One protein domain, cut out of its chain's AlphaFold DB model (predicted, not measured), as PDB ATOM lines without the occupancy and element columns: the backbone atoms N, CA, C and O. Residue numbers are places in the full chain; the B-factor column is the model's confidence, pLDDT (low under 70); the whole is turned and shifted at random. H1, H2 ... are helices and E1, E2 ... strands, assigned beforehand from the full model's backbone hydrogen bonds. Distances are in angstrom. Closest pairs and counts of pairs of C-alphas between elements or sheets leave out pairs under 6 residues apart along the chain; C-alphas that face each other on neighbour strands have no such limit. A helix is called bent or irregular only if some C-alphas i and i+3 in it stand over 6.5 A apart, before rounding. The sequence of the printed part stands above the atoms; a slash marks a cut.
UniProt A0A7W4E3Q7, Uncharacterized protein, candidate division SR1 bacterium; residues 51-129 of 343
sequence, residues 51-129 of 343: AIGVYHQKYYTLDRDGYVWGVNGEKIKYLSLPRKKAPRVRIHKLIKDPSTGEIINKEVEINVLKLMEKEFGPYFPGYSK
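Overview. This is residues 51 to 129 of the 343 residues of an uncharacterized protein of candidate division SR1 bacterium (UniProt A0A7W4E3Q7). A short hairpin of strands, E1 and E2, packs through E1 on a longer hairpin, E3 and E4, whose two strands bend together; helix H1 runs on directly from the end of E4. The turn of the longer hairpin, residues 97 to 102, and the region just after H1 make the two ends of the long axis, while a long link, residues 63 to 87, has no named element and joins the two hairpins. The printed part has 79 residues with four named strands and one named helix, in the order E1, E2, E3, E4, H1; the strands make two sheets of two, E1 - E2 and E3 - E4, both antiparallel, and the class is mixed, helices and strands. The whole is only just loose, close to compact, with a radius of gyration of the C-alphas of 14.1 A, and spans 41 by 29 by 28 A.

Arrangement. E1, residues 51 to 55, and E2, residues 58 to 62, form a hairpin, antiparallel at 152 degrees. N 52 and O 60 are within hydrogen-bond range at 2.8 A, and so are N 55 and O 58 at 2.9 A. Residues 61 to 62 of E2 also pair with residues 68 to 69, antiparallel. E3, residues 88 to 96, and E4, residues 103 to 111, form the second hairpin, antiparallel at 152 degrees, with N 93 and O 106 at 2.9 A and N 110 and O 89 at 2.8 A within hydrogen-bond range. E3 bends by 67 degrees at residue 92 and E4 by 66 degrees at residue 107; C-alphas 92 and 107 face each other, 4.3 A apart. The closest C-alphas of E1 and E3 are those of Gly 53 and Lys 93, 4.9 A apart, and 10 pairs lie within 8 A. E2 and E4 are apart. H1, residues 112 to 123, is only just apart from E1 and from E2, with closest C-alphas 8.2 A apart in each case. In H1, 6 of 8 O i to N i+4 pairs are within hydrogen-bond range.

Along the chain. E1 begins at C-alpha 51, (230.464, 245.787, 189.754), and is 11.3 A long; E2 measures 13.4 A. E3 begins at C-alpha 88, (218.214, 249.266, 200.017); E3 and E4 each measure 21.7 A from first to last C-alpha. H1 measures 16.0 A, ends at C-alpha 123, (238.442, 255.340, 202.842), and is irregular: C-alphas 119 and 122 are 8.1 A apart.

Size, cuts and confidence. The two C-alphas farthest apart are those of Thr 100 and Pro 125, at 42.1 A. The printed part has no cut. The link from E2 to E3 is long, with 25 residues. The mean pLDDT of the printed part is 89.8, and residue 82 is under 70.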
ATOM      1  N   ALA A  51     231.521 246.738 190.077       91.56
ATOM      2  CA  ALA A  51     230.464 245.787 189.754       91.56
ATOM      3  C   ALA A  51     229.939 245.097 191.023       91.56
ATOM      4  O   ALA A  51     230.689 244.455 191.755       91.56
ATOM      5  N   ILE A  52     228.630 245.192 191.259       91.81
ATOM      6  CA  ILE A  52     227.971 244.624 192.442       91.81
ATOM      7  C   ILE A  52     226.943 243.542 192.107       91.81
ATOM      8  O   ILE A  52     226.456 242.888 193.021       91.81
ATOM      9  N   GLY A  53     226.600 243.333 190.837       88.44
ATOM     10  CA  GLY A  53     225.653 242.313 190.381       88.44
ATOM     11  C   GLY A  53     225.684 242.172 188.864       88.44
ATOM     12  O   GLY A  53     226.278 243.009 188.186       88.44
ATOM     13  N   VAL A  54     225.053 241.128 188.326       88.19
ATOM     14  CA  VAL A  54     225.063 240.848 186.883       88.19
ATOM     15  C   VAL A  54     223.735 240.255 186.416       88.19
ATOM     16  O   VAL A  54     223.135 239.409 187.086       88.19
ATOM     17  N   TYR A  55     223.288 240.694 185.244       86.88
ATOM     18  CA  TYR A  55     222.096 240.208 184.561       86.88
ATOM     19  C   TYR A  55     222.301 240.309 183.051       86.88
ATOM     20  O   TYR A  55     222.658 241.374 182.559       86.88
ATOM     21  N   HIS A  56     222.107 239.206 182.319       82.44
ATOM     22  CA  HIS A  56     222.298 239.151 180.858       82.44
ATOM     23  C   HIS A  56     223.609 239.814 180.384       82.44
ATOM     24  O   HIS A  56     223.594 240.683 179.519       82.44
ATOM     25  N   GLN A  57     224.742 239.439 180.996       83.06
ATOM     26  CA  GLN A  57     226.086 239.980 180.704       83.06
ATOM     27  C   GLN A  57     226.268 241.495 180.944       83.06
ATOM     28  O   GLN A  57     227.318 242.046 180.627       83.06
ATOM     29  N   LYS A  58     225.289 242.172 181.553       90.00
ATOM     30  CA  LYS A  58     225.383 243.566 181.995       90.00
ATOM     31  C   LYS A  58     225.493 243.645 183.513       90.00
ATOM     32  O   LYS A  58     224.950 242.799 184.225       90.00
ATOM     33  N   TYR A  59     226.165 244.677 184.012       91.81
ATOM     34  CA  TYR A  59     226.482 244.812 185.432       91.81
ATOM     35  C   TYR A  59     225.645 245.886 186.114       91.81
ATOM     36  O   TYR A  59     225.466 246.979 185.586       91.81
ATOM     37  N   TYR A  60     225.206 245.586 187.333       95.19
ATOM     38  CA  TYR A  60     224.848 246.620 188.297       95.19
ATOM     39  C   TYR A  60     226.138 247.156 188.899       95.19
ATOM     40  O   TYR A  60     227.023 246.365 189.242       95.19
ATOM     41  N   THR A  61     226.245 248.470 189.058       95.56
ATOM     42  CA  THR A  61     227.461 249.087 189.596       95.56
ATOM     43  C   THR A  61     227.169 250.013 190.772       95.56
ATOM     44  O   THR A  61     226.057 250.515 190.911       95.56
ATOM     45  N   LEU A  62     228.158 250.194 191.643       96.25
ATOM     46  CA  LEU A  62     228.136 251.097 192.792       96.25
ATOM     47  C   LEU A  62     229.254 252.124 192.626       96.25
ATOM     48  O   LEU A  62     230.374 251.745 192.281       96.25
ATOM     49  N   ASP A  63     228.964 253.394 192.874       94.94
ATOM     50  CA  ASP A  63     229.988 254.437 192.938       94.94
ATOM     51  C   ASP A  63     230.323 254.843 194.379       94.94
ATOM     52  O   ASP A  63     229.665 254.446 195.343       94.94
ATOM     53  N   ARG A  64     231.376 255.655 194.514       93.00
ATOM     54  CA  ARG A  64     231.835 256.210 195.793       93.00
ATOM     55  C   ARG A  64     230.829 257.149 196.463       93.00
ATOM     56  O   ARG A  64     231.011 257.484 197.630       93.00
ATOM     57  N   ASP A  65     229.797 257.591 195.742       93.69
ATOM     58  CA  ASP A  65     228.723 258.417 196.292       93.69
ATOM     59  C   ASP A  65     227.543 257.579 196.819       93.69
ATOM     60  O   ASP A  65     226.531 258.104 197.291       93.69
ATOM     61  N   GLY A  66     227.690 256.253 196.760       92.19
ATOM     62  CA  GLY A  66     226.703 255.282 197.201       92.19
ATOM     63  C   GLY A  66     225.576 255.059 196.206       92.19
ATOM     64  O   GLY A  66     224.655 254.297 196.499       92.19
ATOM     65  N   TYR A  67     225.629 255.658 195.015       94.31
ATOM     66  CA  TYR A  67     224.598 255.445 194.016       94.31
ATOM     67  C   TYR A  67     224.749 254.084 193.358       94.31
ATOM     68  O   TYR A  67     225.818 253.684 192.890       94.31
ATOM     69  N   VAL A  68     223.622 253.382 193.294       94.81
ATOM     70  CA  VAL A  68     223.516 252.124 192.573       94.81
ATOM     71  C   VAL A  68     223.002 252.407 191.173       94.81
ATOM     72  O   VAL A  68     221.945 253.011 190.990       94.81
ATOM     73  N   TRP A  69     223.746 251.931 190.189       95.62
ATOM     74  CA  TRP A  69     223.442 252.069 188.778       95.62
ATOM     75  C   TRP A  69     222.957 250.733 188.224       95.62
ATOM     76  O   TRP A  69     223.572 249.686 188.453       95.62
ATOM     77  N   GLY A  70     221.834 250.781 187.519       94.19
ATOM     78  CA  GLY A  70     221.245 249.651 186.826       94.19
ATOM     79  C   GLY A  70     222.051 249.229 185.605       94.19
ATOM     80  O   GLY A  70     223.001 249.890 185.181       94.19
ATOM     81  N   VAL A  71     221.645 248.103 185.025       91.19
ATOM     82  CA  VAL A  71     222.324 247.486 183.878       91.19
ATOM     83  C   VAL A  71     222.293 248.337 182.609       91.19
ATOM     84  O   VAL A  71     223.094 248.091 181.708       91.19
ATOM     85  N   ASN A  72     221.399 249.328 182.518       90.38
ATOM     86  CA  ASN A  72     221.328 250.263 181.395       90.38
ATOM     87  C   ASN A  72     221.883 251.654 181.756       90.38
ATOM     88  O   ASN A  72     221.715 252.597 180.986       90.38
ATOM     89  N   GLY A  73     222.574 251.786 182.894       88.62
ATOM     90  CA  GLY A  73     223.193 253.039 183.327       88.62
ATOM     91  C   GLY A  73     222.232 254.025 183.993       88.62
ATOM     92  O   GLY A  73     222.597 255.179 184.201       88.62
ATOM     93  N   GLU A  74     221.024 253.597 184.351       93.62
ATOM     94  CA  GLU A  74     220.062 254.375 185.124       93.62
ATOM     95  C   GLU A  74     220.389 254.354 186.623       93.62
ATOM     96  O   GLU A  74     220.829 253.342 187.164       93.62
ATOM     97  N   LYS A  75     220.138 255.458 187.330       93.06
ATOM     98  CA  LYS A  75     220.267 255.493 188.791       93.06
ATOM     99  C   LYS A  75     219.069 254.795 189.436       93.06
ATOM    100  O   LYS A  75     217.927 255.222 189.264       93.06
ATOM    101  N   ILE A  76     219.333 253.754 190.219       94.19
ATOM    102  CA  ILE A  76     218.309 253.019 190.959       94.19
ATOM    103  C   ILE A  76     217.940 253.809 192.217       94.19
ATOM    104  O   ILE A  76     218.797 254.192 193.012       94.19
ATOM    105  N   LYS A  77     216.640 254.047 192.405       91.31
ATOM    106  CA  LYS A  77     216.114 254.675 193.622       91.31
ATOM    107  C   LYS A  77     216.152 253.692 194.789       91.31
ATOM    108  O   LYS A  77     215.849 252.509 194.623       91.31
ATOM    109  N   TYR A  78     216.476 254.195 195.975       92.56
ATOM    110  CA  TYR A  78     216.389 253.396 197.189       92.56
ATOM    111  C   TYR A  78     214.936 253.036 197.505       92.56
ATOM    112  O   TYR A  78     214.006 253.809 197.283       92.56
ATOM    113  N   LEU A  79     214.751 251.834 198.037       89.69
ATOM    114  CA  LEU A  79     213.472 251.345 198.523       89.69
ATOM    115  C   LEU A  79     213.123 252.061 199.830       89.69
ATOM    116  O   LEU A  79     213.893 252.005 200.790       89.69
ATOM    117  N   SER A  80     211.932 252.653 199.896       78.31
ATOM    118  CA  SER A  80     211.375 253.161 201.151       78.31
ATOM    119  C   SER A  80     210.823 251.994 201.971       78.31
ATOM    120  O   SER A  80     209.800 251.398 201.630       78.31
ATOM    121  N   LEU A  81     211.540 251.614 203.030       82.06
ATOM    122  CA  LEU A  81     211.183 250.497 203.904       82.06
ATOM    123  C   LEU A  81     211.006 251.021 205.341       82.06
ATOM    124  O   LEU A  81     212.003 251.194 206.038       82.06
ATOM    125  N   PRO A  82     209.764 251.208 205.841       69.62
ATOM    126  CA  PRO A  82     209.485 251.918 207.102       69.62
ATOM    127  C   PRO A  82     210.197 251.374 208.349       69.62
ATOM    128  O   PRO A  82     210.401 252.091 209.321       69.62
ATOM    129  N   ARG A  83     210.568 250.088 208.347       75.69
ATOM    130  CA  ARG A  83     211.238 249.414 209.472       75.69
ATOM    131  C   ARG A  83     212.758 249.297 209.311       75.69
ATOM    132  O   ARG A  83     213.410 248.694 210.160       75.69
ATOM    133  N   LYS A  84     213.337 249.803 208.218       79.88
ATOM    134  CA  LYS A  84     214.764 249.659 207.900       79.88
ATOM    135  C   LYS A  84     215.355 251.040 207.606       79.88
ATOM    136  O   LYS A  84     215.070 251.610 206.566       79.88
ATOM    137  N   LYS A  85     216.210 251.538 208.507       79.50
ATOM    138  CA  LYS A  85     216.898 252.832 208.337       79.50
ATOM    139  C   LYS A  85     217.884 252.846 207.162       79.50
ATOM    140  O   LYS A  85     217.957 253.825 206.440       79.50
ATOM    141  N   ALA A  86     218.643 251.765 206.970       84.62
ATOM    142  CA  ALA A  86     219.667 251.718 205.928       84.62
ATOM    143  C   ALA A  86     219.048 251.567 204.521       84.62
ATOM    144  O   ALA A  86     218.202 250.679 204.343       84.62
ATOM    145  N   PRO A  87     219.510 252.346 203.525       91.19
ATOM    146  CA  PRO A  87     218.975 252.336 202.167       91.19
ATOM    147  C   PRO A  87     219.205 250.992 201.476       91.19
ATOM    148  O   PRO A  87     220.243 250.334 201.643       91.19
ATOM    149  N   ARG A  88     218.209 250.566 200.694       93.44
ATOM    150  CA  ARG A  88     218.214 249.266 200.017       93.44
ATOM    151  C   ARG A  88     217.802 249.368 198.565       93.44
ATOM    152  O   ARG A  88     217.035 250.248 198.203       93.44
ATOM    153  N   VAL A  89     218.265 248.422 197.760       94.25
ATOM    154  CA  VAL A  89     217.900 248.271 196.345       94.25
ATOM    155  C   VAL A  89     217.628 246.805 196.035       94.25
ATOM    156  O   VAL A  89     218.140 245.925 196.730       94.25
ATOM    157  N   ARG A  90     216.843 246.530 194.990       93.75
ATOM    158  CA  ARG A  90     216.754 245.189 194.404       93.75
ATOM    159  C   ARG A  90     217.612 245.131 193.156       93.75
ATOM    160  O   ARG A  90     217.496 245.997 192.294       93.75
ATOM    161  N   ILE A  91     218.479 244.129 193.085       92.62
ATOM    162  CA  ILE A  91     219.277 243.852 191.892       92.62
ATOM    163  C   ILE A  91     219.300 242.355 191.622       92.62
ATOM    164  O   ILE A  91     219.109 241.540 192.526       92.62
ATOM    165  N   HIS A  92     219.602 241.994 190.384       91.94
ATOM    166  CA  HIS A  92     219.862 240.615 190.012       91.94
ATOM    167  C   HIS A  92     221.307 240.218 190.343       91.94
ATOM    168  O   HIS A  92     222.268 240.920 190.008       91.94
ATOM    169  N   LYS A  93     221.461 239.069 191.004       88.31
ATOM    170  CA  LYS A  93     222.754 238.441 191.292       88.31
ATOM    171  C   LYS A  93     222.751 236.982 190.875       88.31
ATOM    172  O   LYS A  93     221.761 236.276 191.049       88.31
ATOM    173  N   LEU A  94     223.905 236.531 190.396       86.62
ATOM    174  CA  LEU A  94     224.217 235.113 190.318       86.62
ATOM    175  C   LEU A  94     224.509 234.613 191.732       86.62
ATOM    176  O   LEU A  94     225.411 235.120 192.402       86.62
ATOM    177  N   ILE A  95     223.718 233.654 192.191       85.50
ATOM    178  CA  ILE A  95     223.869 233.020 193.497       85.50
ATOM    179  C   ILE A  95     223.906 231.508 193.313       85.50
ATOM    180  O   ILE A  95     223.234 230.964 192.441       85.50
ATOM    181  N   LYS A  96     224.701 230.834 194.142       86.75
ATOM    182  CA  LYS A  96     224.718 229.375 194.188       86.75
ATOM    183  C   LYS A  96     223.531 228.897 195.018       86.75
ATOM    184  O   LYS A  96     223.414 229.289 196.181       86.75
ATOM    185  N   ASP A  97     222.667 228.082 194.433       85.25
ATOM    186  CA  ASP A  97     221.605 227.407 195.166       85.25
ATOM    187  C   ASP A  97     222.245 226.380 196.121       85.25
ATOM    188  O   ASP A  97     223.013 225.525 195.675       85.25
ATOM    189  N   PRO A  98     222.002 226.462 197.439       82.62
ATOM    190  CA  PRO A  98     222.592 225.531 198.396       82.62
ATOM    191  C   PRO A  98     222.031 224.106 198.288       82.62
ATOM    192  O   PRO A  98     222.694 223.175 198.738       82.62
ATOM    193  N   SER A  99     220.845 223.927 197.697       85.88
ATOM    194  CA  SER A  99     220.176 222.627 197.558       85.88
ATOM    195  C   SER A  99     220.637 221.880 196.308       85.88
ATOM    196  O   SER A  99     220.883 220.680 196.367       85.88
ATOM    197  N   THR A 100     220.760 222.584 195.178       86.56
ATOM    198  CA  THR A 100     221.123 221.977 193.882       86.56
ATOM    199  C   THR A 100     222.583 222.213 193.496       86.56
ATOM    200  O   THR A 100     223.123 221.517 192.641       86.56
ATOM    201  N   GLY A 101     223.252 223.186 194.119       85.00
ATOM    202  CA  GLY A 101     224.609 223.601 193.771       85.00
ATOM    203  C   GLY A 101     224.706 224.432 192.487       85.00
ATOM    204  O   GLY A 101     225.807 224.884 192.159       85.00
ATOM    205  N   GLU A 102     223.595 224.657 191.785       89.44
ATOM    206  CA  GLU A 102     223.541 225.395 190.523       89.44
ATOM    207  C   GLU A 102     223.663 226.907 190.733       89.44
ATOM    208  O   GLU A 102     223.279 227.451 191.770       89.44
ATOM    209  N   ILE A 103     224.194 227.611 189.732       85.12
ATOM    210  CA  ILE A 103     224.237 229.074 189.738       85.12
ATOM    211  C   ILE A 103     222.950 229.592 189.102       85.12
ATOM    212  O   ILE A 103     222.765 229.491 187.892       85.12
ATOM    213  N   ILE A 104     222.092 230.200 189.914       87.25
ATOM    214  CA  ILE A 104     220.843 230.811 189.464       87.25
ATOM    215  C   ILE A 104     220.955 232.333 189.484       87.25
ATOM    216  O   ILE A 104     221.603 232.922 190.352       87.25
ATOM    217  N   ASN A 105     220.298 232.991 188.530       87.00
ATOM    218  CA  ASN A 105     220.113 234.433 188.590       87.00
ATOM    219  C   ASN A 105     218.856 234.740 189.410       87.00
ATOM    220  O   ASN A 105     217.753 234.359 189.021       87.00
ATOM    221  N   LYS A 106     219.021 235.422 190.543       90.25
ATOM    222  CA  LYS A 106     217.916 235.767 191.439       90.25
ATOM    223  C   LYS A 106     217.923 237.253 191.753       90.25
ATOM    224  O   LYS A 106     218.978 237.851 191.974       90.25
ATOM    225  N   GLU A 107     216.732 237.832 191.815       91.75
ATOM    226  CA  GLU A 107     216.545 239.170 192.360       91.75
ATOM    227  C   GLU A 107     216.734 239.133 193.886       91.75
ATOM    228  O   GLU A 107     216.117 238.331 194.595       91.75
ATOM    229  N   VAL A 108     217.609 239.993 194.401       91.44
ATOM    230  CA  VAL A 108     217.938 240.070 195.825       91.44
ATOM    231  C   VAL A 108     217.876 241.507 196.322       91.44
ATOM    232  O   VAL A 108     218.286 242.445 195.641       91.44
ATOM    233  N   GLU A 109     217.382 241.677 197.548       92.69
ATOM    234  CA  GLU A 109     217.412 242.955 198.255       92.69
ATOM    235  C   GLU A 109     218.785 243.146 198.912       92.69
ATOM    236  O   GLU A 109     219.204 242.339 199.745       92.69
ATOM    237  N   ILE A 110     219.478 244.230 198.570       91.56
ATOM    238  CA  ILE A 110     220.810 244.535 199.091       91.56
ATOM    239  C   ILE A 110     220.777 245.806 199.932       91.56
ATOM    240  O   ILE A 110     220.126 246.785 199.581       91.56
ATOM    241  N   ASN A 111     221.504 245.780 201.050       93.19
ATOM    242  CA  ASN A 111     221.787 246.956 201.861       93.19
ATOM    243  C   ASN A 111     222.982 247.711 201.262       93.19
ATOM    244  O   ASN A 111     224.096 247.184 201.263       93.19
ATOM    245  N   VAL A 112     222.739 248.927 200.772       94.31
ATOM    246  CA  VAL A 112     223.751 249.738 200.081       94.31
ATOM    247  C   VAL A 112     224.856 250.170 201.043       94.31
ATOM    248  O   VAL A 112     226.025 250.103 200.687       94.31
ATOM    249  N   LEU A 113     224.525 250.481 202.300       93.75
ATOM    250  CA  LEU A 113     225.515 250.846 203.317       93.75
ATOM    251  C   LEU A 113     226.515 249.711 203.589       93.75
ATOM    252  O   LEU A 113     227.707 249.959 203.717       93.75
ATOM    253  N   LYS A 114     226.046 248.455 203.613       93.38
ATOM    254  CA  LYS A 114     226.936 247.287 203.755       93.38
ATOM    255  C   LYS A 114     227.835 247.083 202.536       93.38
ATOM    256  O   LYS A 114     228.935 246.560 202.676       93.38
ATOM    257  N   LEU A 115     227.366 247.448 201.340       93.25
ATOM    258  CA  LEU A 115     228.216 247.437 200.150       93.25
ATOM    259  C   LEU A 115     229.264 248.548 200.221       93.25
ATOM    260  O   LEU A 115     230.428 248.275 199.962       93.25
ATOM    261  N   MET A 116     228.869 249.757 200.631       95.00
ATOM    262  CA  MET A 116     229.797 250.869 200.847       95.00
ATOM    263  C   MET A 116     230.883 250.492 201.852       95.00
ATOM    264  O   MET A 116     232.063 250.654 201.571       95.00
ATOM    265  N   GLU A 117     230.496 249.910 202.987       93.69
ATOM    266  CA  GLU A 117     231.422 249.402 204.002       93.69
ATOM    267  C   GLU A 117     232.406 248.372 203.431       93.69
ATOM    268  O   GLU A 117     233.603 248.437 203.702       93.69
ATOM    269  N   LYS A 118     231.920 247.436 202.608       91.81
ATOM    270  CA  LYS A 118     232.746 246.374 202.028       91.81
ATOM    271  C   LYS A 118     233.729 246.892 200.974       91.81
ATOM    272  O   LYS A 118     234.888 246.492 200.988       91.81
ATOM    273  N   GLU A 119     233.257 247.720 200.046       91.69
ATOM    274  CA  GLU A 119     234.028 248.115 198.859       91.69
ATOM    275  C   GLU A 119     234.863 249.385 199.097       91.69
ATOM    276  O   GLU A 119     235.966 249.518 198.568       91.69
ATOM    277  N   PHE A 120     234.371 250.303 199.934       93.50
ATOM    278  CA  PHE A 120     234.984 251.611 200.187       93.50
ATOM    279  C   PHE A 120     235.331 251.859 201.662       93.50
ATOM    280  O   PHE A 120     235.904 252.899 201.977       93.50
ATOM    281  N   GLY A 121     235.068 250.901 202.560       91.69
ATOM    282  CA  GLY A 121     235.353 250.996 203.998       91.69
ATOM    283  C   GLY A 121     236.709 251.611 204.363       91.69
ATOM    284  O   GLY A 121     236.719 252.527 205.182       91.69
ATOM    285  N   PRO A 122     237.833 251.191 203.742       92.94
ATOM    286  CA  PRO A 122     239.161 251.744 204.022       92.94
ATOM    287  C   PRO A 122     239.316 253.255 203.830       92.94
ATOM    288  O   PRO A 122     240.283 253.816 204.329       92.94
ATOM    289  N   TYR A 123     238.408 253.902 203.101       92.19
ATOM    290  CA  TYR A 123     238.442 255.340 202.842       92.19
ATOM    291  C   TYR A 123     237.628 256.146 203.862       92.19
ATOM    292  O   TYR A 123     237.795 257.359 203.964       92.19
ATOM    293  N   PHE A 124     236.767 255.499 204.650       93.69
ATOM    294  CA  PHE A 124     235.905 256.196 205.601       93.69
ATOM    295  C   PHE A 124     236.628 256.457 206.926       93.69
ATOM    296  O   PHE A 124     237.264 255.544 207.462       93.69
ATOM    297  N   PRO A 125     236.500 257.662 207.508       92.75
ATOM    298  CA  PRO A 125     237.037 257.950 208.832       92.75
ATOM    299  C   PRO A 125     236.551 256.949 209.892       92.75
ATOM    300  O   PRO A 125     235.396 256.523 209.887       92.75
ATOM    301  N   GLY A 126     237.438 256.569 210.808       88.94
ATOM    302  CA  GLY A 126     237.206 255.587 211.866       88.94
ATOM    303  C   GLY A 126     237.423 254.124 211.450       88.94
ATOM    304  O   GLY A 126     237.361 253.242 212.316       88.94
ATOM    305  N   TYR A 127     237.719 253.839 210.173       91.19
ATOM    306  CA  TYR A 127     237.902 252.474 209.661       91.19
ATOM    307  C   TYR A 127     238.961 251.681 210.432       91.19
ATOM    308  O   TYR A 127     238.729 250.522 210.782       91.19
ATOM    309  N   SER A 128     240.103 252.288 210.766       87.38
ATOM    310  CA  SER A 128     241.178 251.583 211.477       87.38
ATOM    311  C   SER A 128     240.742 251.023 212.830       87.38
ATOM    312  O   SER A 128     241.172 249.930 213.203       87.38
ATOM    313  N   LYS A 129     239.887 251.755 213.555       88.00
ATOM    314  CA  LYS A 129     239.325 251.310 214.839       88.00
ATOM    315  C   LYS A 129     238.228 250.271 214.618       88.00
ATOM    316  O   LYS A 129     238.258 249.216 215.248       88.00
TER     317      LYS A 129